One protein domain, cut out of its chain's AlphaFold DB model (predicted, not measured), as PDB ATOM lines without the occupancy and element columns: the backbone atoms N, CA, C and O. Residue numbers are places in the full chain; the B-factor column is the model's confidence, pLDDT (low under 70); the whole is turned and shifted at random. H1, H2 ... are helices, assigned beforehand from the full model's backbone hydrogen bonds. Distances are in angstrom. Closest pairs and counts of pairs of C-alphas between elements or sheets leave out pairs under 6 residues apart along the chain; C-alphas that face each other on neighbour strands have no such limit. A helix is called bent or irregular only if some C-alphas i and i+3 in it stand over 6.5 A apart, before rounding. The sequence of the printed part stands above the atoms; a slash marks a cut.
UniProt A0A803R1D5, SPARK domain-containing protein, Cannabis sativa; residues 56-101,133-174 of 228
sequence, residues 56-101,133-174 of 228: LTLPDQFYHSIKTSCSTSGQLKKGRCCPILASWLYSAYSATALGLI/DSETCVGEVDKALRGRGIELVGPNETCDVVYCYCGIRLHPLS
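What this domain is: This is residues 56 to 101 and 133 to 174 of the 228 residues of the protein "SPARK domain-containing protein" of Cannabis sativa (UniProt A0A803R1D5). A long helix, H2, makes the backbone of a small helical body: H1 folds back along its first half as a helical hairpin, and the short H4 packs on the same half of H2 at another side. H3 lies over this group, close to H1, H2 and H4 but without a firm contact to any of them, and after H4 the last residues, 166 to 174, run toward the far end of H2. The printed part has 88 residues with four named helices, in the order H1, H2, H3, H4, and no named strand; the class is all helix. The whole is compact, with a radius of gyration of the C-alphas of 12.5 A, and spans 38 by 27 by 22 A.

How they stand to each other: H2, residues 78 to 97, is the longest helix. It has a kink of 28 degrees near residue 91 and is only just irregular: C-alphas 92 and 95 are 6.8 A apart. H1, residues 60 to 70, touches residues 80 to 88 of H2 alone, with the closest C-alphas, those of Cys 70 and Cys 81, 4.7 A apart. The two form a helical hairpin and run opposite ways at a shallow tilt of 32 degrees. H4, residues 161 to 165, touches residues 78 to 86 of H2 alone; the closest C-alphas are those of Leu 85 and Val 162, 7.4 A apart. H3, residues 135 to 146, and H2 are near each other, with 5 pairs of C-alphas within 10 A. H3 and H4 are close but not clearly touching, the closest C-alphas, those of Val 138 and Val 162, being 7.2 A apart. H3 and H1 are also close but not clearly touching, with the C-alphas of Tyr 63 and Leu 145 closest at 7.5 A, and their lines are about perpendicular at 85 degrees. H1 and H4 are apart. In H3 every O i to N i+4 pair is within hydrogen-bond range; in H1 it is 5 of 7, in H2 12 of 16, and in H4 0 of 1, with 0 of 2 O i to N i+3 pairs.

Where its parts are: H2 measures 25.7 A from C-alpha 78 at (171.411, 117.377, 133.710) to C-alpha 97 at (181.389, 127.208, 112.139). H1 begins at C-alpha 60 at (193.220, 119.943, 127.990) and is 16.0 A long. H3 is 16.4 A long, and H4 measures 4.8 A, ending at C-alpha 165 at (170.133, 113.823, 127.209).

The domain as a whole: The C-alphas of Ser 73 and Ser 174 are the two farthest apart, at 39.1 A. Residues 102 to 132 are not printed, and C-alphas 101 and 133 are 18.9 A apart across this cut. The link from H1 to H2 is short; that from H3 to H4, residues 147 to 160, is long. The mean pLDDT of the printed part is 74.2, and 29 residues are under 70, among them residues 95 to 101 and 133 to 139.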
ATOM      1  N   LEU A  56     187.171 118.928 116.118       69.31
ATOM      2  CA  LEU A  56     186.999 119.479 117.454       69.31
ATOM      3  C   LEU A  56     188.330 119.422 118.202       69.31
ATOM      4  O   LEU A  56     188.729 118.387 118.730       69.31
ATOM      5  N   THR A  57     189.037 120.548 118.264       67.94
ATOM      6  CA  THR A  57     190.211 120.671 119.139       67.94
ATOM      7  C   THR A  57     189.758 121.151 120.511       67.94
ATOM      8  O   THR A  57     189.331 122.297 120.646       67.94
ATOM      9  N   LEU A  58     189.843 120.295 121.537       68.94
ATOM     10  CA  LEU A  58     189.577 120.718 122.915       68.94
ATOM     11  C   LEU A  58     190.894 121.032 123.635       68.94
ATOM     12  O   LEU A  58     191.790 120.188 123.653       68.94
ATOM     13  N   PRO A  59     190.993 122.180 124.323       72.25
ATOM     14  CA  PRO A  59     192.067 122.415 125.281       72.25
ATOM     15  C   PRO A  59     191.980 121.462 126.483       72.25
ATOM     16  O   PRO A  59     190.892 121.200 127.004       72.25
ATOM     17  N   ASP A  60     193.136 121.007 126.977       77.44
ATOM     18  CA  ASP A  60     193.220 119.943 127.990       77.44
ATOM     19  C   ASP A  60     192.456 120.250 129.292       77.44
ATOM     20  O   ASP A  60     191.884 119.367 129.937       77.44
ATOM     21  N   GLN A  61     192.400 121.529 129.658       74.50
ATOM     22  CA  GLN A  61     191.718 122.022 130.854       74.50
ATOM     23  C   GLN A  61     190.215 121.695 130.888       74.50
ATOM     24  O   GLN A  61     189.644 121.545 131.969       74.50
ATOM     25  N   PHE A  62     189.565 121.546 129.728       77.38
ATOM     26  CA  PHE A  62     188.117 121.323 129.659       77.38
ATOM     27  C   PHE A  62     187.725 119.879 129.959       77.38
ATOM     28  O   PHE A  62     186.663 119.640 130.541       77.38
ATOM     29  N   TYR A  63     188.596 118.914 129.657       82.75
ATOM     30  CA  TYR A  63     188.340 117.503 129.955       82.75
ATOM     31  C   TYR A  63     188.151 117.272 131.458       82.75
ATOM     32  O   TYR A  63     187.285 116.496 131.862       82.75
ATOM     33  N   HIS A  64     188.897 117.988 132.308       84.12
ATOM     34  CA  HIS A  64     188.731 117.894 133.758       84.12
ATOM     35  C   HIS A  64     187.345 118.382 134.211       84.12
ATOM     36  O   HIS A  64     186.680 117.720 135.015       84.12
ATOM     37  N   SER A  65     186.866 119.502 133.665       83.19
ATOM     38  CA  SER A  65     185.538 120.051 133.968       83.19
ATOM     39  C   SER A  65     184.406 119.140 133.495       83.19
ATOM     40  O   SER A  65     183.430 118.950 134.222       83.19
ATOM     41  N   ILE A  66     184.546 118.523 132.317       84.56
ATOM     42  CA  ILE A  66     183.573 117.551 131.799       84.56
ATOM     43  C   ILE A  66     183.570 116.303 132.683       84.56
ATOM     44  O   ILE A  66     182.515 115.885 133.154       84.56
ATOM     45  N   LYS A  67     184.741 115.743 133.005       84.56
ATOM     46  CA  LYS A  67     184.853 114.554 133.861       84.56
ATOM     47  C   LYS A  67     184.240 114.780 135.243       84.56
ATOM     48  O   LYS A  67     183.471 113.957 135.729       84.56
ATOM     49  N   THR A  68     184.525 115.913 135.873       84.06
ATOM     50  CA  THR A  68     183.982 116.230 137.203       84.06
ATOM     51  C   THR A  68     182.483 116.523 137.182       84.06
ATOM     52  O   THR A  68     181.798 116.173 138.141       84.06
ATOM     53  N   SER A  69     181.954 117.109 136.104       82.81
ATOM     54  CA  SER A  69     180.546 117.528 136.016       82.81
ATOM     55  C   SER A  69     179.611 116.465 135.426       82.81
ATOM     56  O   SER A  69     178.425 116.458 135.757       82.81
ATOM     57  N   CYS A  70     180.134 115.583 134.571       80.81
ATOM     58  CA  CYS A  70     179.381 114.558 133.846       80.81
ATOM     59  C   CYS A  70     179.728 113.121 134.273       80.81
ATOM     60  O   CYS A  70     178.889 112.243 134.156       80.81
ATOM     61  N   SER A  71     180.924 112.850 134.802       72.38
ATOM     62  CA  SER A  71     181.373 111.472 135.080       72.38
ATOM     63  C   SER A  71     181.454 111.125 136.575       72.38
ATOM     64  O   SER A  71     181.924 110.042 136.929       72.38
ATOM     65  N   THR A  72     181.013 112.001 137.484       63.75
ATOM     66  CA  THR A  72     181.051 111.726 138.929       63.75
ATOM     67  C   THR A  72     179.862 110.867 139.381       63.75
ATOM     68  O   THR A  72     178.739 111.340 139.529       63.75
ATOM     69  N   SER A  73     180.151 109.596 139.677       57.59
ATOM     70  CA  SER A  73     179.365 108.740 140.583       57.59
ATOM     71  C   SER A  73     177.998 108.253 140.077       57.59
ATOM     72  O   SER A  73     176.996 108.350 140.784       57.59
ATOM     73  N   GLY A  74     177.962 107.675 138.874       61.72
ATOM     74  CA  GLY A  74     176.893 106.759 138.443       61.72
ATOM     75  C   GLY A  74     175.568 107.391 138.006       61.72
ATOM     76  O   GLY A  74     174.733 106.685 137.452       61.72
ATOM     77  N   GLN A  75     175.367 108.701 138.193       69.38
ATOM     78  CA  GLN A  75     174.207 109.416 137.651       69.38
ATOM     79  C   GLN A  75     174.592 110.793 137.115       69.38
ATOM     80  O   GLN A  75     174.969 111.698 137.864       69.38
ATOM     81  N   LEU A  76     174.419 110.968 135.802       76.31
ATOM     82  CA  LEU A  76     174.488 112.271 135.153       76.31
ATOM     83  C   LEU A  76     173.472 113.223 135.789       76.31
ATOM     84  O   LEU A  76     172.281 112.923 135.891       76.31
ATOM     85  N   LYS A  77     173.937 114.408 136.195       83.94
ATOM     86  CA  LYS A  77     173.067 115.502 136.640       83.94
ATOM     87  C   LYS A  77     172.901 116.501 135.506       83.94
ATOM     88  O   LYS A  77     173.799 117.311 135.281       83.94
ATOM     89  N   LYS A  78     171.732 116.502 134.853       83.00
ATOM     90  CA  LYS A  78     171.411 117.377 133.710       83.00
ATOM     91  C   LYS A  78     171.793 118.837 133.960       83.00
ATOM     92  O   LYS A  78     172.481 119.441 133.147       83.00
ATOM     93  N   GLY A  79     171.440 119.369 135.134       82.69
ATOM     94  CA  GLY A  79     171.715 120.762 135.506       82.69
ATOM     95  C   GLY A  79     173.191 121.123 135.729       82.69
ATOM     96  O   GLY A  79     173.510 122.305 135.749       82.69
ATOM     97  N   ARG A  80     174.095 120.146 135.897       83.31
ATOM     98  CA  ARG A  80     175.548 120.390 136.017       83.31
ATOM     99  C   ARG A  80     176.305 119.988 134.758       83.31
ATOM    100  O   ARG A  80     177.167 120.731 134.311       83.31
ATOM    101  N   CYS A  81     175.972 118.832 134.192       85.31
ATOM    102  CA  CYS A  81     176.673 118.290 133.038       85.31
ATOM    103  C   CYS A  81     176.354 119.066 131.755       85.31
ATOM    104  O   CYS A  81     177.267 119.528 131.075       85.31
ATOM    105  N   CYS A  82     175.072 119.275 131.441       85.62
ATOM    106  CA  CYS A  82     174.681 119.816 130.139       85.62
ATOM    107  C   CYS A  82     175.155 121.248 129.873       85.62
ATOM    108  O   CYS A  82     175.608 121.497 128.761       85.62
ATOM    109  N   PRO A  83     175.141 122.187 130.841       82.75
ATOM    110  CA  PRO A  83     175.678 123.527 130.602       82.75
ATOM    111  C   PRO A  83     177.187 123.540 130.313       82.75
ATOM    112  O   PRO A  83     177.645 124.323 129.485       82.75
ATOM    113  N   ILE A  84     177.959 122.673 130.982       84.88
ATOM    114  CA  ILE A  84     179.410 122.548 130.773       84.88
ATOM    115  C   ILE A  84     179.703 121.885 129.427       84.88
ATOM    116  O   ILE A  84     180.560 122.349 128.683       84.88
ATOM    117  N   LEU A  85     178.964 120.824 129.101       84.25
ATOM    118  CA  LEU A  85     179.105 120.121 127.834       84.25
ATOM    119  C   LEU A  85     178.727 121.028 126.654       84.25
ATOM    120  O   LEU A  85     179.470 121.103 125.685       84.25
ATOM    121  N   ALA A  86     177.628 121.779 126.773       81.69
ATOM    122  CA  ALA A  86     177.177 122.726 125.758       81.69
ATOM    123  C   ALA A  86     178.186 123.853 125.529       81.69
ATOM    124  O   ALA A  86     178.557 124.117 124.388       81.69
ATOM    125  N   SER A  87     178.656 124.515 126.592       79.12
ATOM    126  CA  SER A  87     179.589 125.639 126.452       79.12
ATOM    127  C   SER A  87     180.892 125.219 125.778       79.12
ATOM    128  O   SER A  87     181.397 125.927 124.906       79.12
ATOM    129  N   TRP A  88     181.406 124.043 126.135       81.31
ATOM    130  CA  TRP A  88     182.591 123.494 125.503       81.31
ATOM    131  C   TRP A  88     182.333 123.119 124.031       81.31
ATOM    132  O   TRP A  88     183.123 123.505 123.169       81.31
ATOM    133  N   LEU A  89     181.226 122.433 123.728       79.50
ATOM    134  CA  LEU A  89     180.873 122.034 122.362       79.50
ATOM    135  C   LEU A  89     180.771 123.230 121.420       79.50
ATOM    136  O   LEU A  89     181.394 123.231 120.361       79.50
ATOM    137  N   TYR A  90     180.049 124.276 121.827       77.69
ATOM    138  CA  TYR A  90     179.936 125.498 121.031       77.69
ATOM    139  C   TYR A  90     181.291 126.192 120.842       77.69
ATOM    140  O   TYR A  90     181.558 126.734 119.773       77.69
ATOM    141  N   SER A  91     182.167 126.145 121.849       76.81
ATOM    142  CA  SER A  91     183.517 126.705 121.755       76.81
ATOM    143  C   SER A  91     184.387 125.935 120.757       76.81
ATOM    144  O   SER A  91     184.950 126.535 119.844       76.81
ATOM    145  N   ALA A  92     184.446 124.605 120.865       77.06
ATOM    146  CA  ALA A  92     185.230 123.766 119.959       77.06
ATOM    147  C   ALA A  92     184.699 123.806 118.517       77.06
ATOM    148  O   ALA A  92     185.482 123.775 117.571       77.06
ATOM    149  N   TYR A  93     183.380 123.927 118.350       75.50
ATOM    150  CA  TYR A  93     182.734 124.026 117.043       75.50
ATOM    151  C   TYR A  93     182.894 125.409 116.387       75.50
ATOM    152  O   TYR A  93     182.787 125.522 115.169       75.50
ATOM    153  N   SER A  94     183.190 126.463 117.157       73.00
ATOM    154  CA  SER A  94     183.221 127.845 116.654       73.00
ATOM    155  C   SER A  94     184.196 128.065 115.491       73.00
ATOM    156  O   SER A  94     183.850 128.748 114.531       73.00
ATOM    157  N   ALA A  95     185.385 127.458 115.523       69.00
ATOM    158  CA  ALA A  95     186.373 127.599 114.452       69.00
ATOM    159  C   ALA A  95     185.886 126.976 113.134       69.00
ATOM    160  O   ALA A  95     186.057 127.565 112.064       69.00
ATOM    161  N   THR A  96     185.240 125.813 113.222       68.31
ATOM    162  CA  THR A  96     184.611 125.132 112.085       68.31
ATOM    163  C   THR A  96     183.424 125.937 111.565       68.31
ATOM    164  O   THR A  96     183.319 126.175 110.367       68.31
ATOM    165  N   ALA A  97     182.574 126.426 112.470       66.00
ATOM    166  CA  ALA A  97     181.389 127.208 112.139       66.00
ATOM    167  C   ALA A  97     181.721 128.545 111.459       66.00
ATOM    168  O   ALA A  97     181.012 128.969 110.557       66.00
ATOM    169  N   LEU A  98     182.817 129.194 111.863       65.94
ATOM    170  CA  LEU A  98     183.303 130.440 111.263       65.94
ATOM    171  C   LEU A  98     184.126 130.212 109.980       65.94
ATOM    172  O   LEU A  98     184.645 131.169 109.409       65.94
ATOM    173  N   GLY A  99     184.280 128.961 109.532       62.69
ATOM    174  CA  GLY A  99     185.022 128.615 108.319       62.69
ATOM    175  C   GLY A  99     186.545 128.768 108.428       62.69
ATOM    176  O   GLY A  99     187.233 128.676 107.413       62.69
ATOM    177  N   LEU A 100     187.100 128.967 109.633       55.66
ATOM    178  CA  LEU A 100     188.542 129.188 109.836       55.66
ATOM    179  C   LEU A 100     189.399 127.935 109.592       55.66
ATOM    180  O   LEU A 100     190.601 128.053 109.369       55.66
ATOM    181  N   ILE A 101     188.818 126.734 109.606       51.38
ATOM    182  CA  ILE A 101     189.576 125.486 109.394       51.38
ATOM    183  C   ILE A 101     189.777 125.177 107.895       51.38
ATOM    184  O   ILE A 101     190.647 124.387 107.534       51.38
ATOM    185  N   ASP A 133     172.329 119.147 112.250       54.22
ATOM    186  CA  ASP A 133     172.633 118.052 113.184       54.22
ATOM    187  C   ASP A 133     173.589 116.991 112.614       54.22
ATOM    188  O   ASP A 133     173.271 115.806 112.591       54.22
ATOM    189  N   SER A 134     174.794 117.384 112.185       57.81
ATOM    190  CA  SER A 134     175.819 116.412 111.770       57.81
ATOM    191  C   SER A 134     176.104 115.397 112.899       57.81
ATOM    192  O   SER A 134     176.916 115.641 113.793       57.81
ATOM    193  N   GLU A 135     175.419 114.248 112.877       56.22
ATOM    194  CA  GLU A 135     175.659 113.092 113.750       56.22
ATOM    195  C   GLU A 135     177.147 112.728 113.733       56.22
ATOM    196  O   GLU A 135     177.719 112.331 114.744       56.22
ATOM    197  N   THR A 136     177.805 112.984 112.602       63.59
ATOM    198  CA  THR A 136     179.252 112.909 112.407       63.59
ATOM    199  C   THR A 136     180.045 113.828 113.341       63.59
ATOM    200  O   THR A 136     181.043 113.385 113.906       63.59
ATOM    201  N   CYS A 137     179.621 115.075 113.584       68.50
ATOM    202  CA  CYS A 137     180.299 115.943 114.552       68.50
ATOM    203  C   CYS A 137     180.082 115.467 115.991       68.50
ATOM    204  O   CYS A 137     181.030 115.429 116.770       68.50
ATOM    205  N   VAL A 138     178.863 115.049 116.340       65.69
ATOM    206  CA  VAL A 138     178.563 114.494 117.673       65.69
ATOM    207  C   VAL A 138     179.323 113.180 117.916       65.69
ATOM    208  O   VAL A 138     179.823 112.953 119.016       65.69
ATOM    209  N   GLY A 139     179.496 112.347 116.891       69.75
ATOM    210  CA  GLY A 139     180.309 111.132 116.958       69.75
ATOM    211  C   GLY A 139     181.793 111.417 117.214       69.75
ATOM    212  O   GLY A 139     182.415 110.758 118.050       69.75
ATOM    213  N   GLU A 140     182.360 112.444 116.573       74.50
ATOM    214  CA  GLU A 140     183.746 112.866 116.831       74.50
ATOM    215  C   GLU A 140     183.930 113.444 118.247       74.50
ATOM    216  O   GLU A 140     184.986 113.251 118.853       74.50
ATOM    217  N   VAL A 141     182.897 114.062 118.838       73.94
ATOM    218  CA  VAL A 141     182.899 114.444 120.267       73.94
ATOM    219  C   VAL A 141     183.057 113.218 121.153       73.94
ATOM    220  O   VAL A 141     183.928 113.196 122.027       73.94
ATOM    221  N   ASP A 142     182.196 112.217 120.962       75.44
ATOM    222  CA  ASP A 142     182.187 111.014 121.793       75.44
ATOM    223  C   ASP A 142     183.546 110.307 121.716       75.44
ATOM    224  O   ASP A 142     184.161 109.993 122.737       75.44
ATOM    225  N   LYS A 143     184.101 110.193 120.507       77.44
ATOM    226  CA  LYS A 143     185.441 109.652 120.260       77.44
ATOM    227  C   LYS A 143     186.553 110.470 120.926       77.44
ATOM    228  O   LYS A 143     187.438 109.885 121.556       77.44
ATOM    229  N   ALA A 144     186.512 111.804 120.846       77.88
ATOM    230  CA  ALA A 144     187.498 112.685 121.477       77.88
ATOM    231  C   ALA A 144     187.475 112.594 123.013       77.88
ATOM    232  O   ALA A 144     188.524 112.658 123.660       77.88
ATOM    233  N   LEU A 145     186.292 112.414 123.607       79.25
ATOM    234  CA  LEU A 145     186.130 112.218 125.049       79.25
ATOM    235  C   LEU A 145     186.589 110.820 125.484       79.25
ATOM    236  O   LEU A 145     187.376 110.701 126.431       79.25
ATOM    237  N   ARG A 146     186.201 109.769 124.748       80.44
ATOM    238  CA  ARG A 146     186.633 108.384 125.004       80.44
ATOM    239  C   ARG A 146     188.144 108.220 124.902       80.44
ATOM    240  O   ARG A 146     188.742 107.592 125.773       80.44
ATOM    241  N   GLY A 147     188.782 108.861 123.919       79.00
ATOM    242  CA  GLY A 147     190.242 108.883 123.771       79.00
ATOM    243  C   GLY A 147     190.988 109.481 124.975       79.00
ATOM    244  O   GLY A 147     192.173 109.220 125.159       79.00
ATOM    245  N   ARG A 148     190.297 110.243 125.833       78.75
ATOM    246  CA  ARG A 148     190.825 110.807 127.088       78.75
ATOM    247  C   ARG A 148     190.261 110.122 128.343       78.75
ATOM    248  O   ARG A 148     190.416 110.641 129.449       78.75
ATOM    249  N   GLY A 149     189.621 108.959 128.193       76.50
ATOM    250  CA  GLY A 149     189.051 108.184 129.299       76.50
ATOM    251  C   GLY A 149     187.837 108.847 129.954       76.50
ATOM    252  O   GLY A 149     187.615 108.677 131.155       76.50
ATOM    253  N   ILE A 150     187.091 109.654 129.195       80.31
ATOM    254  CA  ILE A 150     185.821 110.244 129.614       80.31
ATOM    255  C   ILE A 150     184.720 109.521 128.859       80.31
ATOM    256  O   ILE A 150     184.517 109.741 127.669       80.31
ATOM    257  N   GLU A 151     184.011 108.655 129.570       80.81
ATOM    258  CA  GLU A 151     182.859 107.953 129.031       80.81
ATOM    259  C   GLU A 151     181.582 108.643 129.506       80.81
ATOM    260  O   GLU A 151     181.270 108.682 130.700       80.81
ATOM    261  N   LEU A 152     180.858 109.238 128.562       77.19
ATOM    262  CA  LEU A 152     179.563 109.843 128.825       77.19
ATOM    263  C   LEU A 152     178.491 108.746 128.771       77.19
ATOM    264  O   LEU A 152     177.913 108.480 127.723       77.19
ATOM    265  N   VAL A 153     178.238 108.088 129.903       72.62
ATOM    266  CA  VAL A 153     177.201 107.048 129.990       72.62
ATOM    267  C   VAL A 153     175.827 107.709 130.040       72.62
ATOM    268  O   VAL A 153     175.480 108.337 131.041       72.62
ATOM    269  N   GLY A 154     175.057 107.583 128.958       68.06
ATOM    270  CA  GLY A 154     173.678 108.059 128.881       68.06
ATOM    271  C   GLY A 154     172.766 107.423 129.935       68.06
ATOM    272  O   GLY A 154     173.102 106.394 130.518       68.06
ATOM    273  N   PRO A 155     171.582 108.008 130.198       68.00
ATOM    274  CA  PRO A 155     170.598 107.387 131.088       68.00
ATOM    275  C   PRO A 155     170.145 106.006 130.586       68.00
ATOM    276  O   PRO A 155     169.723 105.189 131.394       68.00
ATOM    277  N   ASN A 156     170.257 105.769 129.272       67.00
ATOM    278  CA  ASN A 156     169.955 104.527 128.572       67.00
ATOM    279  C   ASN A 156     171.066 104.244 127.550       67.00
ATOM    280  O   ASN A 156     171.674 105.177 127.030       67.00
ATOM    281  N   GLU A 157     171.256 102.974 127.187       68.06
ATOM    282  CA  GLU A 157     172.260 102.536 126.197       68.06
ATOM    283  C   GLU A 157     171.943 102.973 124.755       68.06
ATOM    284  O   GLU A 157     172.786 102.883 123.870       68.06
ATOM    285  N   THR A 158     170.725 103.458 124.507       68.06
ATOM    286  CA  THR A 158     170.221 103.783 123.165       68.06
ATOM    287  C   THR A 158     170.331 105.260 122.793       68.06
ATOM    288  O   THR A 158     169.919 105.628 121.700       68.06
ATOM    289  N   CYS A 159     170.779 106.125 123.707       71.38
ATOM    290  CA  CYS A 159     170.776 107.574 123.504       71.38
ATOM    291  C   CYS A 159     172.076 108.198 123.988       71.38
ATOM    292  O   CYS A 159     172.501 107.974 125.124       71.38
ATOM    293  N   ASP A 160     172.665 109.041 123.154       75.75
ATOM    294  CA  ASP A 160     173.883 109.760 123.476       75.75
ATOM    295  C   ASP A 160     173.618 110.918 124.462       75.75
ATOM    296  O   ASP A 160     172.510 111.445 124.622       75.75
ATOM    297  N   VAL A 161     174.666 111.320 125.179       79.88
ATOM    298  CA  VAL A 161     174.551 112.346 126.225       79.88
ATOM    299  C   VAL A 161     174.413 113.754 125.642       79.88
ATOM    300  O   VAL A 161     173.783 114.621 126.251       79.88
ATOM    301  N   VAL A 162     174.987 113.996 124.469       79.12
ATOM    302  CA  VAL A 162     175.068 115.327 123.864       79.12
ATOM    303  C   VAL A 162     173.700 115.741 123.320       79.12
ATOM    304  O   VAL A 162     173.144 116.764 123.724       79.12
ATOM    305  N   TYR A 163     173.131 114.908 122.463       76.44
ATOM    306  CA  TYR A 163     171.914 115.155 121.720       76.44
ATOM    307  C   TYR A 163     170.680 114.712 122.503       76.44
ATOM    308  O   TYR A 163     169.861 115.557 122.858       76.44
ATOM    309  N   CYS A 164     170.543 113.436 122.876       79.06
ATOM    310  CA  CYS A 164     169.322 112.997 123.561       79.06
ATOM    311  C   CYS A 164     169.171 113.553 124.982       79.06
ATOM    312  O   CYS A 164     168.092 113.993 125.386       79.06
ATOM    313  N   TYR A 165     170.232 113.476 125.789       81.56
ATOM    314  CA  TYR A 165     170.133 113.823 127.209       81.56
ATOM    315  C   TYR A 165     170.164 115.341 127.427       81.56
ATOM    316  O   TYR A 165     169.323 115.901 128.152       81.56
ATOM    317  N   CYS A 166     171.121 116.012 126.783       81.81
ATOM    318  CA  CYS A 166     171.322 117.448 126.919       81.81
ATOM    319  C   CYS A 166     170.590 118.294 125.872       81.81
ATOM    320  O   CYS A 166     170.392 119.481 126.134       81.81
ATOM    321  N   GLY A 167     170.128 117.721 124.756       79.94
ATOM    322  CA  GLY A 167     169.437 118.476 123.705       79.94
ATOM    323  C   GLY A 167     170.352 119.442 122.956       79.94
ATOM    324  O   GLY A 167     169.878 120.474 122.488       79.94
ATOM    325  N   ILE A 168     171.660 119.175 122.911       77.06
ATOM    326  CA  ILE A 168     172.643 120.073 122.301       77.06
ATOM    327  C   ILE A 168     172.722 119.762 120.808       77.06
ATOM    328  O   ILE A 168     173.012 118.633 120.424       77.06
ATOM    329  N   ARG A 169     172.486 120.780 119.979       75.38
ATOM    330  CA  ARG A 169     172.544 120.699 118.516       75.38
ATOM    331  C   ARG A 169     173.517 121.741 117.987       75.38
ATOM    332  O   ARG A 169     173.387 122.925 118.298       75.38
ATOM    333  N   LEU A 170     174.497 121.295 117.210       71.81
ATOM    334  CA  LEU A 170     175.493 122.159 116.587       71.81
ATOM    335  C   LEU A 170     175.037 122.484 115.167       71.81
ATOM    336  O   LEU A 170     175.075 121.620 114.298       71.81
ATOM    337  N   HIS A 171     174.599 123.725 114.971       70.19
ATOM    338  CA  HIS A 171     174.179 124.236 113.671       70.19
ATOM    339  C   HIS A 171     175.328 125.035 113.052       70.19
ATOM    340  O   HIS A 171     175.961 125.817 113.779       70.19
ATOM    341  N   PRO A 172     175.594 124.905 111.742       64.38
ATOM    342  CA  PRO A 172     176.507 125.793 111.039       64.38
ATOM    343  C   PRO A 172     176.107 127.253 111.266       64.38
ATOM    344  O   PRO A 172     174.975 127.655 111.001       64.38
ATOM    345  N   LEU A 173     177.033 128.069 111.773       67.00
ATOM    346  CA  LEU A 173     176.766 129.486 111.998       67.00
ATOM    347  C   LEU A 173     176.794 130.218 110.652       67.00
ATOM    348  O   LEU A 173     177.859 130.535 110.131       67.00
ATOM    349  N   SER A 174     175.619 130.512 110.098       67.69
ATOM    350  CA  SER A 174     175.472 131.361 108.916       67.69
ATOM    351  C   SER A 174     174.920 132.719 109.337       67.69
ATOM    352  O   SER A 174     173.911 132.793 110.030       67.69
TER     353      SER A 174